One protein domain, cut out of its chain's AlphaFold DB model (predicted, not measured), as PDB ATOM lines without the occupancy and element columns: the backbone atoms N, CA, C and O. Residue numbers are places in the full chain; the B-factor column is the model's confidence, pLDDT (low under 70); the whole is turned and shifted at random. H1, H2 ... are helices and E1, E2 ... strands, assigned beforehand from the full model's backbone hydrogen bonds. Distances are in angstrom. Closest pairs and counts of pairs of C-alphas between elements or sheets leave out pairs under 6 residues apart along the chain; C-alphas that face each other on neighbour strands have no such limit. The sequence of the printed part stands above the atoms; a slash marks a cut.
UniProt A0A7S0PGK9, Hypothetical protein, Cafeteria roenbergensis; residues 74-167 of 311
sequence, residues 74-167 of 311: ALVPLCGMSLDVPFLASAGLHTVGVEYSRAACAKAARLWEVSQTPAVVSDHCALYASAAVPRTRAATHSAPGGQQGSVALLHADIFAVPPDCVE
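This is residues 74 to 167 of the 311 residues of the protein "Hypothetical protein" of Cafeteria roenbergensis (UniProt A0A7S0PGK9). One strongly twisted sheet of five strands is covered on one face by two helices, H1 over E2 and H2 over E5, both running along the strands, two layers in all, while the short helix H3 only grazes the sheet. A long link without named elements, residues 131 to 149, lies at one end of the longest axis, and the turn of the hairpin E3 and E4 at the other. The 94 printed residues hold three named helices and five named strands in the order E1 H1 E2 H2 E3 E4 E5 H3, and the sheet is mixed, in the order E1 E2 E5 E4 E3. The class is mixed, helices and strands; the whole is compact, with a radius of gyration of the C-alphas of 12.2 A, and spans 38 by 26 by 19 A.

Find C-alpha 74 at (123.834, 301.389, 222.446), where E1, residues 74 to 76, begins. H1 follows at residues 84 to 90, and E2, residues 94 to 99, runs 16.5 A. H2, residues 102 to 111, starts at C-alpha 102 at (114.459, 287.711, 208.769) and runs 14.1 A. Next come E3, residues 119 to 122, and E4, residues 125 to 130, 16.8 A long. E5, residues 150 to 156, runs 18.8 A, and H3, residues 163 to 166, ends at C-alpha 166 at (115.359, 299.650, 224.330).

Look first at the edge strand E1, parallel to E2 at 17 degrees, with N 76 and O 96 2.8 A apart. E1, H1 and E2 make a strand-helix-strand unit, two parallel neighbour strands with a helix between, and its crossover is right-handed. E2 is parallel to E5 at 22 degrees, with N 97 and O 152 2.8 A apart. E3, E4 and E5 form a meander, each strand the antiparallel neighbour of the one before: N 127 and O 119 are 2.8 A apart, and so are N 128 and O 153. E2, H2 and E3 make a split unit, with E5 and E4 between its strands, also right-handed. H1 is over E2 at a height over the sheet of 7.1 A, with the C-alphas of Ala 89 and Thr 95 closest at 5.5 A. H2, on the same face, is over E5 at 9.3 A, with Cys 105 and His 155 closest, their C-alphas 6.4 A apart. H1 and H2 are apart, and H3 only grazes the sheet with residues 165 to 166. In H1 and H2 every O i to N i+4 pair is within hydrogen-bond range; H3 is too short for one.

The two C-alphas farthest apart, those of Asp 123 and Pro 144, are 38.9 A from each other. The printed part has no cut, and the link from E4 to E5, 19 residues, is long. The mean pLDDT of the printed part is 85.9; look for values under 70 at residues 137 to 147.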
ATOM      1  N   ALA A  74     124.138 300.790 223.735       95.00
ATOM      2  CA  ALA A  74     123.834 301.389 222.446       95.00
ATOM      3  C   ALA A  74     122.654 300.682 221.783       95.00
ATOM      4  O   ALA A  74     122.527 299.459 221.866       95.00
ATOM      5  N   LEU A  75     121.826 301.450 221.088       96.50
ATOM      6  CA  LEU A  75     120.777 300.950 220.209       96.50
ATOM      7  C   LEU A  75     121.072 301.377 218.771       96.50
ATOM      8  O   LEU A  75     121.336 302.549 218.514       96.50
ATOM      9  N   VAL A  76     120.984 300.430 217.842       97.00
ATOM     10  CA  VAL A  76     121.057 300.669 216.398       97.00
ATOM     11  C   VAL A  76     119.724 300.218 215.791       97.00
ATOM     12  O   VAL A  76     119.513 299.013 215.607       97.00
ATOM     13  N   PRO A  77     118.769 301.133 215.567       95.25
ATOM     14  CA  PRO A  77     117.479 300.792 214.983       95.25
ATOM     15  C   PRO A  77     117.618 300.521 213.481       95.25
ATOM     16  O   PRO A  77     118.476 301.103 212.822       95.25
ATOM     17  N   LEU A  78     116.771 299.631 212.951       94.38
ATOM     18  CA  LEU A  78     116.770 299.214 211.540       94.38
ATOM     19  C   LEU A  78     118.182 298.831 211.064       94.38
ATOM     20  O   LEU A  78     118.671 299.279 210.029       94.38
ATOM     21  N   CYS A  79     118.875 298.033 211.878       95.69
ATOM     22  CA  CYS A  79     120.314 297.847 211.750       95.69
ATOM     23  C   CYS A  79     120.732 297.070 210.498       95.69
ATOM     24  O   CYS A  79     121.922 297.057 210.174       95.69
ATOM     25  N   GLY A  80     119.811 296.365 209.828       95.25
ATOM     26  CA  GLY A  80     120.145 295.426 208.768       95.25
ATOM     27  C   GLY A  80     121.223 294.452 209.237       95.25
ATOM     28  O   GLY A  80     121.070 293.760 210.244       95.25
ATOM     29  N   MET A  81     122.355 294.466 208.532       94.75
ATOM     30  CA  MET A  81     123.592 293.778 208.921       94.75
ATOM     31  C   MET A  81     124.771 294.742 209.152       94.75
ATOM     32  O   MET A  81     125.924 294.379 208.930       94.75
ATOM     33  N   SER A  82     124.491 295.977 209.585       94.50
ATOM     34  CA  SER A  82     125.499 297.021 209.815       94.50
ATOM     35  C   SER A  82     126.647 296.561 210.721       94.50
ATOM     36  O   SER A  82     126.441 295.971 211.784       94.50
ATOM     37  N   LEU A  83     127.879 296.879 210.322       94.69
ATOM     38  CA  LEU A  83     129.071 296.646 211.138       94.69
ATOM     39  C   LEU A  83     129.246 297.671 212.267       94.69
ATOM     40  O   LEU A  83     130.099 297.476 213.131       94.69
ATOM     41  N   ASP A  84     128.383 298.685 212.327       94.44
ATOM     42  CA  ASP A  84     128.297 299.627 213.445       94.44
ATOM     43  C   ASP A  84     127.948 298.918 214.758       94.44
ATOM     44  O   ASP A  84     128.489 299.246 215.813       94.44
ATOM     45  N   VAL A  85     127.089 297.892 214.694       95.56
ATOM     46  CA  VAL A  85     126.662 297.110 215.864       95.56
ATOM     47  C   VAL A  85     127.855 296.441 216.568       95.56
ATOM     48  O   VAL A  85     128.091 296.727 217.749       95.56
ATOM     49  N   PRO A  86     128.644 295.573 215.897       94.31
ATOM     50  CA  PRO A  86     129.821 294.973 216.517       94.31
ATOM     51  C   PRO A  86     130.942 295.983 216.803       94.31
ATOM     52  O   PRO A  86     131.695 295.767 217.750       94.31
ATOM     53  N   PHE A  87     131.053 297.081 216.049       93.75
ATOM     54  CA  PHE A  87     132.045 298.128 216.315       93.75
ATOM     55  C   PHE A  87     131.772 298.870 217.633       93.75
ATOM     56  O   PHE A  87     132.651 298.979 218.486       93.75
ATOM     57  N   LEU A  88     130.530 299.302 217.864       93.31
ATOM     58  CA  LEU A  88     130.115 299.891 219.144       93.31
ATOM     59  C   LEU A  88     130.336 298.911 220.308       93.31
ATOM     60  O   LEU A  88     130.750 299.310 221.397       93.31
ATOM     61  N   ALA A  89     130.121 297.613 220.071       93.06
ATOM     62  CA  ALA A  89     130.397 296.595 221.078       93.06
ATOM     63  C   ALA A  89     131.900 296.442 221.370       93.06
ATOM     64  O   ALA A  89     132.288 296.270 222.527       93.06
ATOM     65  N   SER A  90     132.767 296.552 220.360       90.31
ATOM     66  CA  SER A  90     134.222 296.532 220.563       90.31
ATOM     67  C   SER A  90     134.716 297.773 221.318       90.31
ATOM     68  O   SER A  90     135.646 297.676 222.124       90.31
ATOM     69  N   ALA A  91     134.014 298.901 221.171       88.88
ATOM     70  CA  ALA A  91     134.184 300.106 221.983       88.88
ATOM     71  C   ALA A  91     133.670 299.975 223.437       88.88
ATOM     72  O   ALA A  91     133.771 300.928 224.206       88.88
ATOM     73  N   GLY A  92     133.197 298.792 223.853       89.81
ATOM     74  CA  GLY A  92     132.859 298.470 225.246       89.81
ATOM     75  C   GLY A  92     131.369 298.557 225.579       89.81
ATOM     76  O   GLY A  92     130.995 298.371 226.739       89.81
ATOM     77  N   LEU A  93     130.515 298.811 224.583       91.81
ATOM     78  CA  LEU A  93     129.073 298.953 224.765       91.81
ATOM     79  C   LEU A  93     128.345 297.607 224.665       91.81
ATOM     80  O   LEU A  93     128.731 296.688 223.943       91.81
ATOM     81  N   HIS A  94     127.235 297.489 225.381       92.94
ATOM     82  CA  HIS A  94     126.229 296.470 225.121       92.94
ATOM     83  C   HIS A  94     125.322 296.991 224.007       92.94
ATOM     84  O   HIS A  94     124.423 297.799 224.254       92.94
ATOM     85  N   THR A  95     125.594 296.561 222.780       94.50
ATOM     86  CA  THR A  95     124.933 297.085 221.586       94.50
ATOM     87  C   THR A  95     123.797 296.173 221.151       94.50
ATOM     88  O   THR A  95     123.991 294.972 220.946       94.50
ATOM     89  N   VAL A  96     122.614 296.757 220.986       95.56
ATOM     90  CA  VAL A  96     121.412 296.099 220.478       95.56
ATOM     91  C   VAL A  96     121.123 296.623 219.074       95.56
ATOM     92  O   VAL A  96     120.858 297.807 218.901       95.56
ATOM     93  N   GLY A  97     121.154 295.748 218.072       96.81
ATOM     94  CA  GLY A  97     120.575 296.012 216.756       96.81
ATOM     95  C   GLY A  97     119.113 295.563 216.711       96.81
ATOM     96  O   GLY A  97     118.795 294.494 217.231       96.81
ATOM     97  N   VAL A  98     118.227 296.344 216.094       96.00
ATOM     98  CA  VAL A  98     116.834 295.940 215.823       96.00
ATOM     99  C   VAL A  98     116.627 295.858 214.320       96.00
ATOM    100  O   VAL A  98     116.898 296.826 213.620       96.00
ATOM    101  N   GLU A  99     116.122 294.732 213.828       95.12
ATOM    102  CA  GLU A  99     115.884 294.511 212.402       95.12
ATOM    103  C   GLU A  99     114.599 293.704 212.176       95.12
ATOM    104  O   GLU A  99     114.333 292.726 212.873       95.12
ATOM    105  N   TYR A 100     113.816 294.098 211.174       91.88
ATOM    106  CA  TYR A 100     112.555 293.441 210.836       91.88
ATOM    107  C   TYR A 100     112.751 292.252 209.886       91.88
ATOM    108  O   TYR A 100     112.124 291.206 210.051       91.88
ATOM    109  N   SER A 101     113.612 292.387 208.878       91.38
ATOM    110  CA  SER A 101     113.822 291.369 207.856       91.38
ATOM    111  C   SER A 101     114.529 290.150 208.433       91.38
ATOM    112  O   SER A 101     115.701 290.185 208.814       91.38
ATOM    113  N   ARG A 102     113.855 288.998 208.388       92.62
ATOM    114  CA  ARG A 102     114.459 287.711 208.769       92.62
ATOM    115  C   ARG A 102     115.713 287.396 207.948       92.62
ATOM    116  O   ARG A 102     116.641 286.779 208.473       92.62
ATOM    117  N   ALA A 103     115.739 287.781 206.670       93.44
ATOM    118  CA  ALA A 103     116.895 287.571 205.803       93.44
ATOM    119  C   ALA A 103     118.083 288.434 206.255       93.44
ATOM    120  O   ALA A 103     119.184 287.900 206.422       93.44
ATOM    121  N   ALA A 104     117.843 289.714 206.560       94.88
ATOM    122  CA  ALA A 104     118.842 290.605 207.145       94.88
ATOM    123  C   ALA A 104     119.351 290.074 208.491       94.88
ATOM    124  O   ALA A 104     120.559 289.930 208.663       94.88
ATOM    125  N   CYS A 105     118.456 289.663 209.401       96.19
ATOM    126  CA  CYS A 105     118.845 289.080 210.684       96.19
ATOM    127  C   CYS A 105     119.703 287.822 210.518       96.19
ATOM    128  O   CYS A 105     120.649 287.617 211.270       96.19
ATOM    129  N   ALA A 106     119.404 286.966 209.537       94.88
ATOM    130  CA  ALA A 106     120.208 285.777 209.270       94.88
ATOM    131  C   ALA A 106     121.603 286.127 208.721       94.88
ATOM    132  O   ALA A 106     122.583 285.481 209.105       94.88
ATOM    133  N   LYS A 107     121.707 287.134 207.838       94.94
ATOM    134  CA  LYS A 107     122.994 287.661 207.351       94.94
ATOM    135  C   LYS A 107     123.791 288.280 208.511       94.94
ATOM    136  O   LYS A 107     124.925 287.868 208.742       94.94
ATOM    137  N   ALA A 108     123.168 289.154 209.299       95.50
ATOM    138  CA  ALA A 108     123.737 289.780 210.490       95.50
ATOM    139  C   ALA A 108     124.203 288.748 211.525       95.50
ATOM    140  O   ALA A 108     125.333 288.814 211.994       95.50
ATOM    141  N   ALA A 109     123.386 287.733 211.825       94.81
ATOM    142  CA  ALA A 109     123.731 286.710 212.806       94.81
ATOM    143  C   ALA A 109     124.998 285.929 212.430       94.81
ATOM    144  O   ALA A 109     125.812 285.608 213.295       94.81
ATOM    145  N   ARG A 110     125.182 285.653 211.130       93.25
ATOM    146  CA  ARG A 110     126.415 285.058 210.594       93.25
ATOM    147  C   ARG A 110     127.587 286.028 210.672       93.25
ATOM    148  O   ARG A 110     128.640 285.653 211.175       93.25
ATOM    149  N   LEU A 111     127.397 287.249 210.175       92.81
ATOM    150  CA  LEU A 111     128.443 288.266 210.087       92.81
ATOM    151  C   LEU A 111     128.980 288.660 211.466       92.81
ATOM    152  O   LEU A 111     130.175 288.879 211.626       92.81
ATOM    153  N   TRP A 112     128.096 288.741 212.456       93.31
ATOM    154  CA  TRP A 112     128.412 289.131 213.823       93.31
ATOM    155  C   TRP A 112     128.633 287.929 214.739       93.31
ATOM    156  O   TRP A 112     128.621 288.109 215.944       93.31
ATOM    157  N   GLU A 113     128.777 286.707 214.223       91.50
ATOM    158  CA  GLU A 113     129.072 285.513 215.037       91.50
ATOM    159  C   GLU A 113     128.178 285.355 216.294       91.50
ATOM    160  O   GLU A 113     128.610 284.835 217.325       91.50
ATOM    161  N   VAL A 114     126.919 285.808 216.231       90.06
ATOM    162  CA  VAL A 114     125.933 285.612 217.307       90.06
ATOM    163  C   VAL A 114     125.174 284.299 217.090       90.06
ATOM    164  O   VAL A 114     125.252 283.680 216.026       90.06
ATOM    165  N   SER A 115     124.419 283.844 218.098       90.38
ATOM    166  CA  SER A 115     123.605 282.624 217.967       90.38
ATOM    167  C   SER A 115     122.684 282.704 216.752       90.38
ATOM    168  O   SER A 115     121.840 283.584 216.704       90.38
ATOM    169  N   GLN A 116     122.772 281.754 215.817       91.75
ATOM    170  CA  GLN A 116     121.870 281.673 214.656       91.75
ATOM    171  C   GLN A 116     120.465 281.165 215.012       91.75
ATOM    172  O   GLN A 116     119.541 281.279 214.208       91.75
ATOM    173  N   THR A 117     120.306 280.589 216.206       90.94
ATOM    174  CA  THR A 117     119.007 280.170 216.737       90.94
ATOM    175  C   THR A 117     118.539 281.228 217.731       90.94
ATOM    176  O   THR A 117     119.125 281.321 218.817       90.94
ATOM    177  N   PRO A 118     117.527 282.041 217.392       92.00
ATOM    178  CA  PRO A 118     117.065 283.072 218.300       92.00
ATOM    179  C   PRO A 118     116.221 282.488 219.430       92.00
ATOM    180  O   PRO A 118     115.442 281.553 219.233       92.00
ATOM    181  N   ALA A 119     116.333 283.088 220.609       92.75
ATOM    182  CA  ALA A 119     115.399 282.855 221.696       92.75
ATOM    183  C   ALA A 119     114.129 283.681 221.457       92.75
ATOM    184  O   ALA A 119     114.204 284.880 221.196       92.75
ATOM    185  N   VAL A 120     112.956 283.054 221.557       91.69
ATOM    186  CA  VAL A 120     111.679 283.778 221.495       91.69
ATOM    187  C   VAL A 120     111.553 284.661 222.738       91.69
ATOM    188  O   VAL A 120     111.621 284.155 223.858       91.69
ATOM    189  N   VAL A 121     111.372 285.965 222.531       86.50
ATOM    190  CA  VAL A 121     111.128 286.953 223.597       86.50
ATOM    191  C   VAL A 121     109.627 287.208 223.727       86.50
ATOM    192  O   VAL A 121     109.087 287.197 224.829       86.50
ATOM    193  N   SER A 122     108.944 287.381 222.594       82.81
ATOM    194  CA  SER A 122     107.489 287.518 222.489       82.81
ATOM    195  C   SER A 122     107.005 287.012 221.121       82.81
ATOM    196  O   SER A 122     107.810 286.603 220.286       82.81
ATOM    197  N   ASP A 123     105.696 287.077 220.860       81.38
ATOM    198  CA  ASP A 123     105.111 286.721 219.555       81.38
ATOM    199  C   ASP A 123     105.663 287.563 218.385       81.38
ATOM    200  O   ASP A 123     105.594 287.138 217.231       81.38
ATOM    201  N   HIS A 124     106.228 288.740 218.677       80.44
ATOM    202  CA  HIS A 124     106.726 289.703 217.690       80.44
ATOM    203  C   HIS A 124     108.212 290.046 217.872       80.44
ATOM    204  O   HIS A 124     108.708 290.966 217.228       80.44
ATOM    205  N   CYS A 125     108.927 289.332 218.750       88.50
ATOM    206  CA  CYS A 125     110.317 289.633 219.068       88.50
ATOM    207  C   CYS A 125     111.120 288.360 219.348       88.50
ATOM    208  O   CYS A 125     110.729 287.518 220.165       88.50
ATOM    209  N   ALA A 126     112.272 288.229 218.695       92.62
ATOM    210  CA  ALA A 126     113.211 287.140 218.924       92.62
ATOM    211  C   ALA A 126     114.648 287.669 219.051       92.62
ATOM    212  O   ALA A 126     115.059 288.544 218.295       92.62
ATOM    213  N   LEU A 127     115.413 287.127 220.001       93.62
ATOM    214  CA  LEU A 127     116.744 287.602 220.373       93.62
ATOM    215  C   LEU A 127     117.841 286.645 219.901       93.62
ATOM    216  O   LEU A 127     117.891 285.483 220.305       93.62
ATOM    217  N   TYR A 128     118.770 287.182 219.122       94.00
ATOM    218  CA  TYR A 128     120.066 286.605 218.789       94.00
ATOM    219  C   TYR A 128     121.105 287.331 219.654       94.00
ATOM    220  O   TYR A 128     121.175 288.553 219.617       94.00
ATOM    221  N   ALA A 129     121.904 286.635 220.462       88.81
ATOM    222  CA  ALA A 129     122.857 287.304 221.352       88.81
ATOM    223  C   ALA A 129     124.201 286.583 221.415       88.81
ATOM    224  O   ALA A 129     124.275 285.363 221.239       88.81
ATOM    225  N   SER A 130     125.248 287.351 221.715       83.88
ATOM    226  CA  SER A 130     126.558 286.859 222.129       83.88
ATOM    227  C   SER A 130     126.998 287.565 223.410       83.88
ATOM    228  O   SER A 130     126.878 288.782 223.534       83.88
ATOM    229  N   ALA A 131     127.551 286.795 224.350       76.69
ATOM    230  CA  ALA A 131     128.174 287.326 225.562       76.69
ATOM    231  C   ALA A 131     129.587 287.893 225.316       76.69
ATOM    232  O   ALA A 131     130.176 288.464 226.228       76.69
ATOM    233  N   ALA A 132     130.137 287.719 224.112       78.69
ATOM    234  CA  ALA A 132     131.439 288.230 223.708       78.69
ATOM    235  C   ALA A 132     131.315 289.113 222.462       78.69
ATOM    236  O   ALA A 132     130.465 288.866 221.599       78.69
ATOM    237  N   VAL A 133     132.194 290.111 222.352       79.62
ATOM    238  CA  VAL A 133     132.325 290.916 221.136       79.62
ATOM    239  C   VAL A 133     132.734 290.000 219.973       79.62
ATOM    240  O   VAL A 133     133.737 289.289 220.089       79.62
ATOM    241  N   PRO A 134     131.976 289.994 218.868       77.69
ATOM    242  CA  PRO A 134     132.292 289.195 217.689       77.69
ATOM    243  C   PRO A 134     133.636 289.558 217.060       77.69
ATOM    244  O   PRO A 134     134.025 290.728 217.053       77.69
ATOM    245  N   ARG A 135     134.322 288.585 216.447       71.50
ATOM    246  CA  ARG A 135     135.563 288.849 215.704       71.50
ATOM    247  C   ARG A 135     135.250 289.241 214.265       71.50
ATOM    248  O   ARG A 135     135.511 288.497 213.327       71.50
ATOM    249  N   THR A 136     134.710 290.438 214.075       71.88
ATOM    250  CA  THR A 136     134.532 290.996 212.728       71.88
ATOM    251  C   THR A 136     135.770 291.784 212.302       71.88
ATOM    252  O   THR A 136     136.514 292.291 213.142       71.88
ATOM    253  N   ARG A 137     135.987 291.945 210.986       65.12
ATOM    254  CA  ARG A 137     137.028 292.855 210.459       65.12
ATOM    255  C   ARG A 137     136.875 294.292 210.980       65.12
ATOM    256  O   ARG A 137     137.865 295.005 211.068       65.12
ATOM    257  N   ALA A 138     135.656 294.679 211.353       60.44
ATOM    258  CA  ALA A 138     135.326 295.975 211.931       60.44
ATOM    259  C   ALA A 138     135.688 296.109 213.424       60.44
ATOM    260  O   ALA A 138     135.995 297.206 213.876       60.44
ATOM    261  N   ALA A 139     135.694 295.022 214.202       61.97
ATOM    262  CA  ALA A 139     135.835 295.044 215.666       61.97
ATOM    263  C   ALA A 139     137.294 295.169 216.171       61.97
ATOM    264  O   ALA A 139     137.648 294.645 217.228       61.97
ATOM    265  N   THR A 140     138.177 295.838 215.426       56.88
ATOM    266  CA  THR A 140     139.622 295.925 215.730       56.88
ATOM    267  C   THR A 140     139.968 296.871 216.882       56.88
ATOM    268  O   THR A 140     141.093 296.838 217.384       56.88
ATOM    269  N   HIS A 141     139.015 297.682 217.342       56.66
ATOM    270  CA  HIS A 141     139.225 298.652 218.411       56.66
ATOM    271  C   HIS A 141     138.747 298.065 219.736       56.66
ATOM    272  O   HIS A 141     137.555 297.848 219.919       56.66
ATOM    273  N   SER A 142     139.674 297.801 220.657       55.91
ATOM    274  CA  SER A 142     139.331 297.452 222.040       55.91
ATOM    275  C   SER A 142     139.121 298.724 222.858       55.91
ATOM    276  O   SER A 142     139.965 299.620 222.820       55.91
ATOM    277  N   ALA A 143     138.028 298.785 223.620       54.34
ATOM    278  CA  ALA A 143     137.748 299.879 224.546       54.34
ATOM    279  C   ALA A 143     138.926 300.140 225.511       54.34
ATOM    280  O   ALA A 143     139.426 299.199 226.145       54.34
ATOM    281  N   PRO A 144     139.350 301.402 225.701       48.78
ATOM    282  CA  PRO A 144     140.246 301.760 226.793       48.78
ATOM    283  C   PRO A 144     139.578 301.424 228.136       48.78
ATOM    284  O   PRO A 144     138.515 301.947 228.446       48.78
ATOM    285  N   GLY A 145     140.184 300.546 228.946       56.16
ATOM    286  CA  GLY A 145     139.698 300.241 230.304       56.16
ATOM    287  C   GLY A 145     139.104 298.846 230.534       56.16
ATOM    288  O   GLY A 145     138.690 298.554 231.651       56.16
ATOM    289  N   GLY A 146     139.106 297.952 229.538       58.25
ATOM    290  CA  GLY A 146     138.865 296.515 229.754       58.25
ATOM    291  C   GLY A 146     137.407 296.088 229.975       58.25
ATOM    292  O   GLY A 146     137.164 294.916 230.269       58.25
ATOM    293  N   GLN A 147     136.432 296.988 229.814       69.31
ATOM    294  CA  GLN A 147     135.018 296.611 229.772       69.31
ATOM    295  C   GLN A 147     134.730 295.841 228.474       69.31
ATOM    296  O   GLN A 147     134.961 296.345 227.378       69.31
ATOM    297  N   GLN A 148     134.239 294.607 228.600       81.12
ATOM    298  CA  GLN A 148     133.785 293.820 227.454       81.12
ATOM    299  C   GLN A 148     132.367 294.236 227.075       81.12
ATOM    300  O   GLN A 148     131.441 294.098 227.876       81.12
ATOM    301  N   GLY A 149     132.204 294.722 225.846       89.88
ATOM    302  CA  GLY A 149     130.888 294.913 225.254       89.88
ATOM    303  C   GLY A 149     130.249 293.592 224.823       89.88
ATOM    304  O   GLY A 149     130.828 292.508 224.940       89.88
ATOM    305  N   SER A 150     129.031 293.679 224.301       92.31
ATOM    306  CA  SER A 150     128.285 292.523 223.800       92.31
ATOM    307  C   SER A 150     127.400 292.916 222.632       92.31
ATOM    308  O   SER A 150     126.972 294.065 222.547       92.31
ATOM    309  N   VAL A 151     127.056 291.945 221.790       94.12
ATOM    310  CA  VAL A 151     126.126 292.150 220.677       94.12
ATOM    311  C   VAL A 151     124.831 291.391 220.930       94.12
ATOM    312  O   VAL A 151     124.837 290.190 221.216       94.12
ATOM    313  N   ALA A 152     123.721 292.100 220.775       94.50
ATOM    314  CA  ALA A 152     122.381 291.552 220.674       94.50
ATOM    315  C   ALA A 152     121.734 292.030 219.370       94.50
ATOM    316  O   ALA A 152     121.908 293.170 218.954       94.50
ATOM    317  N   LEU A 153     120.973 291.152 218.737       96.00
ATOM    318  CA  LEU A 153     120.167 291.417 217.559       96.00
ATOM    319  C   LEU A 153     118.736 290.988 217.868       96.00
ATOM    320  O   LEU A 153     118.479 289.826 218.188       96.00
ATOM    321  N   LEU A 154     117.812 291.931 217.776       95.44
ATOM    322  CA  LEU A 154     116.386 291.702 217.918       95.44
ATOM    323  C   LEU A 154     115.767 291.623 216.528       95.44
ATOM    324  O   LEU A 154     115.761 292.605 215.792       95.44
ATOM    325  N   HIS A 155     115.234 290.450 216.192       94.56
ATOM    326  CA  HIS A 155     114.324 290.302 215.067       94.56
ATOM    327  C   HIS A 155     112.932 290.733 215.523       94.56
ATOM    328  O   HIS A 155     112.237 289.973 216.210       94.56
ATOM    329  N   ALA A 156     112.580 291.971 215.199       90.62
ATOM    330  CA  ALA A 156     111.345 292.617 215.604       90.62
ATOM    331  C   ALA A 156     111.021 293.782 214.664       90.62
ATOM    332  O   ALA A 156     111.904 294.392 214.066       90.62
ATOM    333  N   ASP A 157     109.741 294.124 214.593       87.62
ATOM    334  CA  ASP A 157     109.331 295.446 214.134       87.62
ATOM    335  C   ASP A 157     109.830 296.496 215.144       87.62
ATOM    336  O   ASP A 157     109.739 296.283 216.357       87.62
ATOM    337  N   ILE A 158     110.372 297.619 214.663       86.50
ATOM    338  CA  ILE A 158     110.921 298.671 215.529       86.50
ATOM    339  C   ILE A 158     109.862 299.252 216.475       86.50
ATOM    340  O   ILE A 158     110.182 299.627 217.602       86.50
ATOM    341  N   PHE A 159     108.592 299.252 216.066       83.38
ATOM    342  CA  PHE A 159     107.463 299.682 216.888       83.38
ATOM    343  C   PHE A 159     106.896 298.554 217.762       83.38
ATOM    344  O   PHE A 159     105.855 298.726 218.382       83.38
ATOM    345  N   ALA A 160     107.531 297.383 217.803       78.81
ATOM    346  CA  ALA A 160     107.091 296.218 218.574       78.81
ATOM    347  C   ALA A 160     108.140 295.725 219.571       78.81
ATOM    348  O   ALA A 160     107.954 294.683 220.210       78.81
ATOM    349  N   VAL A 161     109.266 296.431 219.677       81.44
ATOM    350  CA  VAL A 161     110.339 296.049 220.585       81.44
ATOM    351  C   VAL A 161     109.858 296.240 222.026       81.44
ATOM    352  O   VAL A 161     109.365 297.322 222.351       81.44
ATOM    353  N   PRO A 162     109.994 295.227 222.905       79.19
ATOM    354  CA  PRO A 162     109.657 295.390 224.313       79.19
ATOM    355  C   PRO A 162     110.406 296.592 224.911       79.19
ATOM    356  O   PRO A 162     111.625 296.669 224.720       79.19
ATOM    357  N   PRO A 163     109.728 297.500 225.636       77.06
ATOM    358  CA  PRO A 163     110.349 298.706 226.184       77.06
ATOM    359  C   PRO A 163     111.628 298.405 226.974       77.06
ATOM    360  O   PRO A 163     112.671 299.000 226.725       77.06
ATOM    361  N   ASP A 164     111.616 297.363 227.801       77.94
ATOM    362  CA  ASP A 164     112.746 296.893 228.611       77.94
ATOM    363  C   ASP A 164     114.024 296.610 227.791       77.94
ATOM    364  O   ASP A 164     115.148 296.690 228.303       77.94
ATOM    365  N   CYS A 165     113.871 296.266 226.507       76.19
ATOM    366  CA  CYS A 165     114.981 296.001 225.601       76.19
ATOM    367  C   CYS A 165     115.647 297.282 225.071       76.19
ATOM    368  O   CYS A 165     116.832 297.230 224.735       76.19
ATOM    369  N   VAL A 166     114.926 298.410 225.010       78.00
ATOM    370  CA  VAL A 166     115.359 299.650 224.330       78.00
ATOM    371  C   VAL A 166     115.386 300.891 225.224       78.00
ATOM    372  O   VAL A 166     116.258 301.732 225.041       78.00
ATOM    373  N   GLU A 167     114.523 300.994 226.236       70.81
ATOM    374  CA  GLU A 167     114.380 302.166 227.125       70.81
ATOM    375  C   GLU A 167     115.587 302.419 228.037       70.81
ATOM    376  O   GLU A 167     115.649 303.415 228.746       70.81
TER     377      GLU A 167